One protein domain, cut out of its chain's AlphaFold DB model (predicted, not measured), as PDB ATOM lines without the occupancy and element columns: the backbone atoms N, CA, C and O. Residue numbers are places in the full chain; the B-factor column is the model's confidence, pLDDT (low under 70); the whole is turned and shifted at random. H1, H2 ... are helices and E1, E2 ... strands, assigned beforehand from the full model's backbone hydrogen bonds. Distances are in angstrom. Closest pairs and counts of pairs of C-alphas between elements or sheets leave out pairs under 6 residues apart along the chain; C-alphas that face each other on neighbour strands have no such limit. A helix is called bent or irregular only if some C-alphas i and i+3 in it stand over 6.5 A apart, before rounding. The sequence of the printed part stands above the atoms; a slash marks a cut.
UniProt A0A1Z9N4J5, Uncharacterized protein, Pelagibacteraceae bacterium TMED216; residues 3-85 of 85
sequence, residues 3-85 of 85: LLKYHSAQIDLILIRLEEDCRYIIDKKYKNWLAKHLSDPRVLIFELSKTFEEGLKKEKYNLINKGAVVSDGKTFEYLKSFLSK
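This is residues 3 to 85 of the 85 residues of an uncharacterized protein of Pelagibacteraceae bacterium TMED216 (UniProt A0A1Z9N4J5). A narrow sheet of three strands, with E2 and E3 long and E1 short, has H3 over one face, along the strands, and H4 across the other face. Two short helices, H1 and H2, sit at one end of the sheet, between E2 and E3 in the chain. The printed part has 83 residues, with named elements in the order E1 E2 H1 H2 E3 H3 H4; the sheet, E1 - E2 - E3, is antiparallel, and the class is mixed. The whole is compact, with a radius of gyration of the C-alphas of 13.6 A and spans of 38 by 27 by 21 A.

E1, residues 3 to 6, and E2, residues 10 to 18, form an antiparallel hairpin, with N 3 and O 14 within hydrogen-bond range at 2.8 A. H1, residues 20 to 25, is irregular, with C-alphas 21 and 24 7.5 A apart. H2, residues 30 to 37, is close to H1 but not clearly touching; their closest C-alphas, of Ile 25 and Trp 33, are 7.4 A apart. E3, residues 43 to 51, is antiparallel to E2, with N 13 and O 48 at 2.8 A. H3, residues 56 to 65, is on the sheet over E1. H4, residues 74 to 83, is on the opposite face, over E1 and E2 at a height of 9.3 A; its closest C-alphas to E1 are those of Phe 76 and Leu 3, 6.6 A. In H3 and H4 every O i to N i+4 pair is within hydrogen-bond range, in H2 3 of 4, in H1 0 of 2, with 1 of 3 O i to N i+3 pairs.

E1 begins at C-alpha 3 (116.867, 68.177, 95.063). E2 is 26.3 A long, E3 26.5 A, H3 14.4 A and H4 14.2 A, ending at C-alpha 83 (125.596, 74.928, 102.973).

The C-alphas farthest apart, of Asp 21 and Glu 53, are 39.5 A apart. The printed part has no cut and no long link. Mean pLDDT of the printed part is 73.0; residues 19 to 31 are among those under 70.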
ATOM      1  N   LEU A   3     115.861  68.207  96.118       78.44
ATOM      2  CA  LEU A   3     116.867  68.177  95.063       78.44
ATOM      3  C   LEU A   3     117.748  66.948  95.202       78.44
ATOM      4  O   LEU A   3     118.071  66.504  96.303       78.44
ATOM      5  N   LEU A   4     118.181  66.450  94.056       81.31
ATOM      6  CA  LEU A   4     119.074  65.312  93.974       81.31
ATOM      7  C   LEU A   4     120.144  65.561  92.904       81.31
ATOM      8  O   LEU A   4     119.852  66.147  91.851       81.31
ATOM      9  N   LYS A   5     121.367  65.091  93.167       82.00
ATOM     10  CA  LYS A   5     122.482  65.039  92.215       82.00
ATOM     11  C   LYS A   5     123.050  63.626  92.159       82.00
ATOM     12  O   LYS A   5     123.308  63.005  93.185       82.00
ATOM     13  N   TYR A   6     123.260  63.139  90.940       76.38
ATOM     14  CA  TYR A   6     123.848  61.829  90.687       76.38
ATOM     15  C   TYR A   6     125.349  61.927  90.447       76.38
ATOM     16  O   TYR A   6     125.816  62.814  89.731       76.38
ATOM     17  N   HIS A   7     126.052  60.930  90.962       76.19
ATOM     18  CA  HIS A   7     127.415  60.568  90.601       76.19
ATOM     19  C   HIS A   7     127.421  59.141  90.038       76.19
ATOM     20  O   HIS A   7     126.377  58.495  89.929       76.19
ATOM     21  N   SER A   8     128.596  58.631  89.675       74.06
ATOM     22  CA  SER A   8     128.753  57.293  89.088       74.06
ATOM     23  C   SER A   8     128.324  56.141  90.010       74.06
ATOM     24  O   SER A   8     127.882  55.118  89.500       74.06
ATOM     25  N   ALA A   9     128.416  56.301  91.336       76.56
ATOM     26  CA  ALA A   9     128.063  55.269  92.329       76.56
ATOM     27  C   ALA A   9     127.299  55.809  93.560       76.56
ATOM     28  O   ALA A   9     127.032  55.082  94.516       76.56
ATOM     29  N   GLN A  10     126.954  57.097  93.555       79.94
ATOM     30  CA  GLN A  10     126.459  57.816  94.727       79.94
ATOM     31  C   GLN A  10     125.385  58.819  94.319       79.94
ATOM     32  O   GLN A  10     125.426  59.376  93.220       79.94
ATOM     33  N   ILE A  11     124.427  59.057  95.208       82.06
ATOM     34  CA  ILE A  11     123.458  60.142  95.074       82.06
ATOM     35  C   ILE A  11     123.623  61.055  96.275       82.06
ATOM     36  O   ILE A  11     123.589  60.596  97.419       82.06
ATOM     37  N   ASP A  12     123.748  62.344  95.994       83.31
ATOM     38  CA  ASP A  12     123.606  63.375  97.004       83.31
ATOM     39  C   ASP A  12     122.194  63.963  96.948       83.31
ATOM     40  O   ASP A  12     121.627  64.195  95.874       83.31
ATOM     41  N   LEU A  13     121.628  64.208  98.122       84.25
ATOM     42  CA  LEU A  13     120.249  64.625  98.326       84.25
ATOM     43  C   LEU A  13     120.231  65.859  99.224       84.25
ATOM     44  O   LEU A  13     120.873  65.880 100.271       84.25
ATOM     45  N   ILE A  14     119.457  66.861  98.816       82.94
ATOM     46  CA  ILE A  14     119.177  68.059  99.609       82.94
ATOM     47  C   ILE A  14     117.659  68.219  99.674       82.94
ATOM     48  O   ILE A  14     117.001  68.477  98.662       82.94
ATOM     49  N   LEU A  15     117.090  68.076 100.867       81.44
ATOM     50  CA  LEU A  15     115.687  68.354 101.137       81.44
ATOM     51  C   LEU A  15     115.580  69.668 101.906       81.44
ATOM     52  O   LEU A  15     116.069  69.785 103.021       81.44
ATOM     53  N   ILE A  16     114.893  70.636 101.314       78.12
ATOM     54  CA  ILE A  16     114.583  71.923 101.934       78.12
ATOM     55  C   ILE A  16     113.084  71.955 102.204       78.12
ATOM     56  O   ILE A  16     112.274  71.985 101.268       78.12
ATOM     57  N   ARG A  17     112.704  71.937 103.478       77.06
ATOM     58  CA  ARG A  17     111.321  72.089 103.925       77.06
ATOM     59  C   ARG A  17     111.127  73.509 104.442       77.06
ATOM     60  O   ARG A  17     111.937  74.017 105.204       77.06
ATOM     61  N   LEU A  18     110.053  74.129 103.981       72.62
ATOM     62  CA  LEU A  18     109.589  75.426 104.444       72.62
ATOM     63  C   LEU A  18     108.320  75.176 105.259       72.62
ATOM     64  O   LEU A  18     107.495  74.362 104.829       72.62
ATOM     65  N   GLU A  19     108.168  75.830 106.407       69.88
ATOM     66  CA  GLU A  19     106.898  75.792 107.141       69.88
ATOM     67  C   GLU A  19     105.742  76.384 106.313       69.88
ATOM     68  O   GLU A  19     105.954  77.091 105.325       69.88
ATOM     69  N   GLU A  20     104.502  76.038 106.669       60.50
ATOM     70  CA  GLU A  20     103.306  76.227 105.832       60.50
ATOM     71  C   GLU A  20     103.043  77.668 105.361       60.50
ATOM     72  O   GLU A  20     102.464  77.841 104.282       60.50
ATOM     73  N   ASP A  21     103.515  78.677 106.096       57.78
ATOM     74  CA  ASP A  21     103.394  80.102 105.743       57.78
ATOM     75  C   ASP A  21     104.352  80.546 104.627       57.78
ATOM     76  O   ASP A  21     104.179  81.591 103.997       57.78
ATOM     77  N   CYS A  22     105.352  79.728 104.308       56.03
ATOM     78  CA  CYS A  22     106.371  80.032 103.312       56.03
ATOM     79  C   CYS A  22     106.032  79.480 101.911       56.03
ATOM     80  O   CYS A  22     106.849  79.581 100.991       56.03
ATOM     81  N   ARG A  23     104.821  78.935 101.703       54.59
ATOM     82  CA  ARG A  23     104.347  78.398 100.405       54.59
ATOM     83  C   ARG A  23     104.434  79.406  99.248       54.59
ATOM     84  O   ARG A  23     104.669  78.999  98.112       54.59
ATOM     85  N   TYR A  24     104.348  80.707  99.532       52.69
ATOM     86  CA  TYR A  24     104.490  81.787  98.544       52.69
ATOM     87  C   TYR A  24     105.901  81.927  97.955       52.69
ATOM     88  O   TYR A  24     106.083  82.583  96.931       52.69
ATOM     89  N   ILE A  25     106.912  81.308  98.572       53.84
ATOM     90  CA  ILE A  25     108.304  81.420  98.128       53.84
ATOM     91  C   ILE A  25     108.586  80.518  96.921       53.84
ATOM     92  O   ILE A  25     109.571  80.759  96.240       53.84
ATOM     93  N   ILE A  26     107.713  79.557  96.581       55.75
ATOM     94  CA  ILE A  26     107.870  78.595  95.462       55.75
ATOM     95  C   ILE A  26     107.663  79.257  94.073       55.75
ATOM     96  O   ILE A  26     107.401  78.596  93.076       55.75
ATOM     97  N   ASP A  27     107.812  80.573  93.964       56.53
ATOM     98  CA  ASP A  27     107.920  81.256  92.676       56.53
ATOM     99  C   ASP A  27     109.396  81.318  92.222       56.53
ATOM    100  O   ASP A  27     110.319  81.059  93.001       56.53
ATOM    101  N   LYS A  28     109.673  81.692  90.967       56.19
ATOM    102  CA  LYS A  28     111.022  81.728  90.341       56.19
ATOM    103  C   LYS A  28     112.105  82.485  91.139       56.19
ATOM    104  O   LYS A  28     113.288  82.379  90.817       56.19
ATOM    105  N   LYS A  29     111.729  83.238  92.177       63.03
ATOM    106  CA  LYS A  29     112.611  84.000  93.078       63.03
ATOM    107  C   LYS A  29     113.047  83.240  94.338       63.03
ATOM    108  O   LYS A  29     113.841  83.789  95.106       63.03
ATOM    109  N   TYR A  30     112.604  81.997  94.536       69.19
ATOM    110  CA  TYR A  30     112.911  81.208  95.736       69.19
ATOM    111  C   TYR A  30     114.413  81.098  96.023       69.19
ATOM    112  O   TYR A  30     114.817  81.151  97.177       69.19
ATOM    113  N   LYS A  31     115.254  81.004  94.981       68.94
ATOM    114  CA  LYS A  31     116.719  80.908  95.117       68.94
ATOM    115  C   LYS A  31     117.302  82.120  95.846       68.94
ATOM    116  O   LYS A  31     118.098  81.962  96.762       68.94
ATOM    117  N   ASN A  32     116.847  83.321  95.481       71.50
ATOM    118  CA  ASN A  32     117.307  84.574  96.082       71.50
ATOM    119  C   ASN A  32     116.780  84.755  97.506       71.50
ATOM    120  O   ASN A  32     117.461  85.347  98.339       71.50
ATOM    121  N   TRP A  33     115.561  84.279  97.778       74.25
ATOM    122  CA  TRP A  33     115.000  84.318  99.124       74.25
ATOM    123  C   TRP A  33     115.735  83.344 100.044       74.25
ATOM    124  O   TRP A  33     116.215  83.757 101.097       74.25
ATOM    125  N   LEU A  34     115.906  82.094  99.604       73.81
ATOM    126  CA  LEU A  34     116.579  81.047 100.365       73.81
ATOM    127  C   LEU A  34     118.023  81.444 100.687       73.81
ATOM    128  O   LEU A  34     118.433  81.328 101.832       73.81
ATOM    129  N   ALA A  35     118.747  82.029  99.724       71.81
ATOM    130  CA  ALA A  35     120.093  82.566  99.937       71.81
ATOM    131  C   ALA A  35     120.175  83.614 101.067       71.81
ATOM    132  O   ALA A  35     121.236  83.792 101.654       71.81
ATOM    133  N   LYS A  36     119.072  84.312 101.369       73.62
ATOM    134  CA  LYS A  36     118.995  85.340 102.420       73.62
ATOM    135  C   LYS A  36     118.387  84.841 103.737       73.62
ATOM    136  O   LYS A  36     118.519  85.532 104.737       73.62
ATOM    137  N   HIS A  37     117.712  83.692 103.729       72.94
ATOM    138  CA  HIS A  37     116.900  83.191 104.849       72.94
ATOM    139  C   HIS A  37     117.269  81.748 105.220       72.94
ATOM    140  O   HIS A  37     116.478  81.029 105.808       72.94
ATOM    141  N   LEU A  38     118.473  81.300 104.870       69.44
ATOM    142  CA  LEU A  38     118.960  79.946 105.154       69.44
ATOM    143  C   LEU A  38     119.068  79.652 106.657       69.44
ATOM    144  O   LEU A  38     118.814  78.531 107.079       69.44
ATOM    145  N   SER A  39     119.411  80.666 107.450       69.62
ATOM    146  CA  SER A  39     119.452  80.601 108.916       69.62
ATOM    147  C   SER A  39     118.092  80.863 109.564       69.62
ATOM    148  O   SER A  39     118.001  80.939 110.788       69.62
ATOM    149  N   ASP A  40     117.047  81.079 108.762       75.31
ATOM    150  CA  ASP A  40     115.707  81.266 109.290       75.31
ATOM    151  C   ASP A  40     115.238  79.933 109.892       75.31
ATOM    152  O   ASP A  40     115.263  78.917 109.195       75.31
ATOM    153  N   PRO A  41     114.799  79.903 111.161       73.88
ATOM    154  CA  PRO A  41     114.383  78.669 111.825       73.88
ATOM    155  C   PRO A  41     113.207  77.969 111.125       73.88
ATOM    156  O   PRO A  41     112.978  76.782 111.349       73.88
ATOM    157  N   ARG A  42     112.482  78.675 110.249       75.81
ATOM    158  CA  ARG A  42     111.393  78.126 109.426       75.81
ATOM    159  C   ARG A  42     111.891  77.349 108.203       75.81
ATOM    160  O   ARG A  42     111.087  76.732 107.496       75.81
ATOM    161  N   VAL A  43     113.193  77.406 107.917       75.88
ATOM    162  CA  VAL A  43     113.857  76.671 106.841       75.88
ATOM    163  C   VAL A  43     114.561  75.464 107.445       75.88
ATOM    164  O   VAL A  43     115.593  75.577 108.098       75.88
ATOM    165  N   LEU A  44     114.018  74.278 107.187       77.50
ATOM    166  CA  LEU A  44     114.649  73.021 107.576       77.50
ATOM    167  C   LEU A  44     115.383  72.435 106.379       77.50
ATOM    168  O   LEU A  44     114.784  72.212 105.323       77.50
ATOM    169  N   ILE A  45     116.673  72.168 106.551       78.94
ATOM    170  CA  ILE A  45     117.527  71.614 105.503       78.94
ATOM    171  C   ILE A  45     118.070  70.278 105.975       78.94
ATOM    172  O   ILE A  45     118.654  70.172 107.048       78.94
ATOM    173  N   PHE A  46     117.859  69.258 105.153       81.50
ATOM    174  CA  PHE A  46     118.357  67.915 105.382       81.50
ATOM    175  C   PHE A  46     119.247  67.516 104.215       81.50
ATOM    176  O   PHE A  46     118.816  67.535 103.058       81.50
ATOM    177  N   GLU A  47     120.474  67.127 104.534       83.75
ATOM    178  CA  GLU A  47     121.436  66.597 103.580       83.75
ATOM    179  C   GLU A  47     121.599  65.099 103.808       83.75
ATOM    180  O   GLU A  47     121.734  64.632 104.940       83.75
ATOM    181  N   LEU A  48     121.568  64.334 102.724       83.25
ATOM    182  CA  LEU A  48     121.835  62.905 102.764       83.25
ATOM    183  C   LEU A  48     122.722  62.541 101.586       83.25
ATOM    184  O   LEU A  48     122.480  62.959 100.455       83.25
ATOM    185  N   SER A  49     123.722  61.713 101.843       82.56
ATOM    186  CA  SER A  49     124.523  61.117 100.789       82.56
ATOM    187  C   SER A  49     124.479  59.607 100.926       82.56
ATOM    188  O   SER A  49     124.652  59.071 102.022       82.56
ATOM    189  N   LYS A  50     124.174  58.921  99.825       82.00
ATOM    190  CA  LYS A  50     124.007  57.468  99.817       82.00
ATOM    191  C   LYS A  50     124.697  56.864  98.603       82.00
ATOM    192  O   LYS A  50     124.416  57.236  97.463       82.00
ATOM    193  N   THR A  51     125.600  55.927  98.859       78.62
ATOM    194  CA  THR A  51     126.139  54.994  97.868       78.62
ATOM    195  C   THR A  51     125.138  53.868  97.647       78.62
ATOM    196  O   THR A  51     124.489  53.402  98.586       78.62
ATOM    197  N   PHE A  52     124.966  53.459  96.394       70.06
ATOM    198  CA  PHE A  52     124.015  52.410  96.041       70.06
ATOM    199  C   PHE A  52     124.750  51.243  95.404       70.06
ATOM    200  O   PHE A  52     125.363  51.396  94.351       70.06
ATOM    201  N   GLU A  53     124.654  50.082  96.047       62.62
ATOM    202  CA  GLU A  53     125.188  48.817  95.533       62.62
ATOM    203  C   GLU A  53     124.232  48.187  94.506       62.62
ATOM    204  O   GLU A  53     124.665  47.636  93.496       62.62
ATOM    205  N   GLU A  54     122.917  48.354  94.692       61.78
ATOM    206  CA  GLU A  54     121.890  47.882  93.762       61.78
ATOM    207  C   GLU A  54     121.444  48.995  92.801       61.78
ATOM    208  O   GLU A  54     120.679  49.889  93.157       61.78
ATOM    209  N   GLY A  55     121.918  48.926  91.555       65.44
ATOM    210  CA  GLY A  55     121.348  49.577  90.368       65.44
ATOM    211  C   GLY A  55     120.717  50.971  90.550       65.44
ATOM    212  O   GLY A  55     119.496  51.098  90.676       65.44
ATOM    213  N   LEU A  56     121.527  52.022  90.373       69.44
ATOM    214  CA  LEU A  56     121.162  53.456  90.385       69.44
ATOM    215  C   LEU A  56     119.817  53.825  89.724       69.44
ATOM    216  O   LEU A  56     119.147  54.764  90.156       69.44
ATOM    217  N   LYS A  57     119.400  53.107  88.672       74.81
ATOM    218  CA  LYS A  57     118.128  53.348  87.968       74.81
ATOM    219  C   LYS A  57     116.897  53.157  88.858       74.81
ATOM    220  O   LYS A  57     115.979  53.974  88.778       74.81
ATOM    221  N   LYS A  58     116.858  52.095  89.669       76.44
ATOM    222  CA  LYS A  58     115.681  51.760  90.490       76.44
ATOM    223  C   LYS A  58     115.490  52.799  91.591       76.44
ATOM    224  O   LYS A  58     114.394  53.311  91.786       76.44
ATOM    225  N   GLU A  59     116.589  53.181  92.225       74.50
ATOM    226  CA  GLU A  59     116.619  54.186  93.287       74.50
ATOM    227  C   GLU A  59     116.303  55.586  92.775       74.50
ATOM    228  O   GLU A  59     115.491  56.295  93.370       74.50
ATOM    229  N   LYS A  60     116.821  55.948  91.598       73.44
ATOM    230  CA  LYS A  60     116.412  57.169  90.894       73.44
ATOM    231  C   LYS A  60     114.898  57.253  90.734       73.44
ATOM    232  O   LYS A  60     114.306  58.277  91.067       73.44
ATOM    233  N   TYR A  61     114.280  56.190  90.227       77.50
ATOM    234  CA  TYR A  61     112.839  56.174  89.988       77.50
ATOM    235  C   TYR A  61     112.051  56.295  91.298       77.50
ATOM    236  O   TYR A  61     111.091  57.056  91.389       77.50
ATOM    237  N   ASN A  62     112.513  55.607  92.342       81.31
ATOM    238  CA  ASN A  62     111.879  55.624  93.655       81.31
ATOM    239  C   ASN A  62     111.946  57.013  94.315       81.31
ATOM    240  O   ASN A  62     110.971  57.472  94.907       81.31
ATOM    241  N   LEU A  63     113.080  57.707  94.186       79.06
ATOM    242  CA  LEU A  63     113.263  59.065  94.700       79.06
ATOM    243  C   LEU A  63     112.392  60.077  93.947       79.06
ATOM    244  O   LEU A  63     111.734  60.898  94.583       79.06
ATOM    245  N   ILE A  64     112.321  59.981  92.615       75.25
ATOM    246  CA  ILE A  64     111.445  60.839  91.803       75.25
ATOM    247  C   ILE A  64     109.973  60.627  92.185       75.25
ATOM    248  O   ILE A  64     109.258  61.603  92.402       75.25
ATOM    249  N   ASN A  65     109.536  59.375  92.370       79.50
ATOM    250  CA  ASN A  65     108.175  59.064  92.829       79.50
ATOM    251  C   ASN A  65     107.859  59.634  94.219       79.50
ATOM    252  O   ASN A  65     106.711  59.956  94.505       79.50
ATOM    253  N   LYS A  66     108.870  59.801  95.078       78.94
ATOM    254  CA  LYS A  66     108.739  60.463  96.386       78.94
ATOM    255  C   LYS A  66     108.748  61.996  96.295       78.94
ATOM    256  O   LYS A  66     108.781  62.666  97.326       78.94
ATOM    257  N   GLY A  67     108.722  62.559  95.087       72.81
ATOM    258  CA  GLY A  67     108.696  64.001  94.842       72.81
ATOM    259  C   GLY A  67     110.078  64.647  94.737       72.81
ATOM    260  O   GLY A  67     110.179  65.874  94.786       72.81
ATOM    261  N   ALA A  68     111.148  63.855  94.604       73.50
ATOM    262  CA  ALA A  68     112.475  64.395  94.352       73.50
ATOM    263  C   ALA A  68     112.563  64.935  92.919       73.50
ATOM    264  O   ALA A  68     112.259  64.245  91.945       73.50
ATOM    265  N   VAL A  69     113.006  66.179  92.784       70.75
ATOM    266  CA  VAL A  69     113.193  66.829  91.490       70.75
ATOM    267  C   VAL A  69     114.647  66.661  91.075       70.75
ATOM    268  O   VAL A  69     115.571  67.036  91.802       70.75
ATOM    269  N   VAL A  70     114.851  66.105  89.882       66.06
ATOM    270  CA  VAL A  70     116.175  66.048  89.259       66.06
ATOM    271  C   VAL A  70     116.626  67.479  88.988       66.06
ATOM    272  O   VAL A  70     116.032  68.185  88.175       66.06
ATOM    273  N   SER A  71     117.661  67.918  89.700       69.81
ATOM    274  CA  SER A  71     118.212  69.261  89.541       69.81
ATOM    275  C   SER A  71     119.076  69.347  88.286       69.81
ATOM    276  O   SER A  71     119.765  68.395  87.929       69.81
ATOM    277  N   ASP A  72     119.166  70.541  87.701       68.44
ATOM    278  CA  ASP A  72     120.090  70.903  86.610       68.44
ATOM    279  C   ASP A  72     121.592  70.869  86.986       68.44
ATOM    280  O   ASP A  72     122.426  71.444  86.287       68.44
ATOM    281  N   GLY A  73     121.963  70.238  88.106       71.12
ATOM    282  CA  GLY A  73     123.314  70.226  88.674       71.12
ATOM    283  C   GLY A  73     123.755  71.580  89.242       71.12
ATOM    284  O   GLY A  73     124.201  71.638  90.382       71.12
ATOM    285  N   LYS A  74     123.563  72.681  88.506       77.81
ATOM    286  CA  LYS A  74     123.923  74.047  88.925       77.81
ATOM    287  C   LYS A  74     123.197  74.472  90.196       77.81
ATOM    288  O   LYS A  74     123.816  75.038  91.090       77.81
ATOM    289  N   THR A  75     121.899  74.195  90.290       72.31
ATOM    290  CA  THR A  75     121.101  74.535  91.476       72.31
ATOM    291  C   THR A  75     121.527  73.712  92.690       72.31
ATOM    292  O   THR A  75     121.593  74.245  93.794       72.31
ATOM    293  N   PHE A  76     121.858  72.438  92.480       80.25
ATOM    294  CA  PHE A  76     122.362  71.563  93.530       80.25
ATOM    295  C   PHE A  76     123.717  72.044  94.060       80.25
ATOM    296  O   PHE A  76     123.866  72.236  95.260       80.25
ATOM    297  N   GLU A  77     124.678  72.304  93.170       81.12
ATOM    298  CA  GLU A  77     126.014  72.786  93.546       81.12
ATOM    299  C   GLU A  77     125.976  74.165  94.201       81.12
ATOM    300  O   GLU A  77     126.667  74.404  95.187       81.12
ATOM    301  N   TYR A  78     125.130  75.067  93.696       79.06
ATOM    302  CA  TYR A  78     124.877  76.346  94.347       79.06
ATOM    303  C   TYR A  78     124.423  76.132  95.793       79.06
ATOM    304  O   TYR A  78     125.047  76.643  96.707       79.06
ATOM    305  N   LEU A  79     123.408  75.309  96.047       77.31
ATOM    306  CA  LEU A  79     122.944  75.100  97.421       77.31
ATOM    307  C   LEU A  79     123.973  74.369  98.286       77.31
ATOM    308  O   LEU A  79     124.208  74.788  99.412       77.31
ATOM    309  N   LYS A  80     124.650  73.351  97.750       81.44
ATOM    310  CA  LYS A  80     125.686  72.600  98.470       81.44
ATOM    311  C   LYS A  80     126.875  73.481  98.864       81.44
ATOM    312  O   LYS A  80     127.313  73.440 100.008       81.44
ATOM    313  N   SER A  81     127.365  74.318  97.948       80.38
ATOM    314  CA  SER A  81     128.447  75.275  98.235       80.38
ATOM    315  C   SER A  81     128.053  76.335  99.264       80.38
ATOM    316  O   SER A  81     128.900  76.778 100.033       80.38
ATOM    317  N   PHE A  82     126.776  76.723  99.303       72.00
ATOM    318  CA  PHE A  82     126.258  77.654 100.301       72.00
ATOM    319  C   PHE A  82     126.063  77.003 101.678       72.00
ATOM    320  O   PHE A  82     126.222  77.695 102.675       72.00
ATOM    321  N   LEU A  83     125.748  75.705 101.733       73.25
ATOM    322  CA  LEU A  83     125.596  74.928 102.973       73.25
ATOM    323  C   LEU A  83     126.930  74.485 103.588       73.25
ATOM    324  O   LEU A  83     127.019  74.295 104.791       73.25
ATOM    325  N   SER A  84     127.973  74.335 102.771       71.06
ATOM    326  CA  SER A  84     129.305  73.897 103.220       71.06
ATOM    327  C   SER A  84     130.161  75.023 103.836       71.06
ATOM    328  O   SER A  84     131.368  74.841 103.992       71.06
ATOM    329  N   LYS A  85     129.575  76.195 104.116       54.75
ATOM    330  CA  LYS A  85     130.227  77.357 104.743       54.75
ATOM    331  C   LYS A  85     129.830  77.475 106.205       54.75
ATOM    332  O   LYS A  85     130.735  77.806 106.997       54.75
TER     333      LYS A  85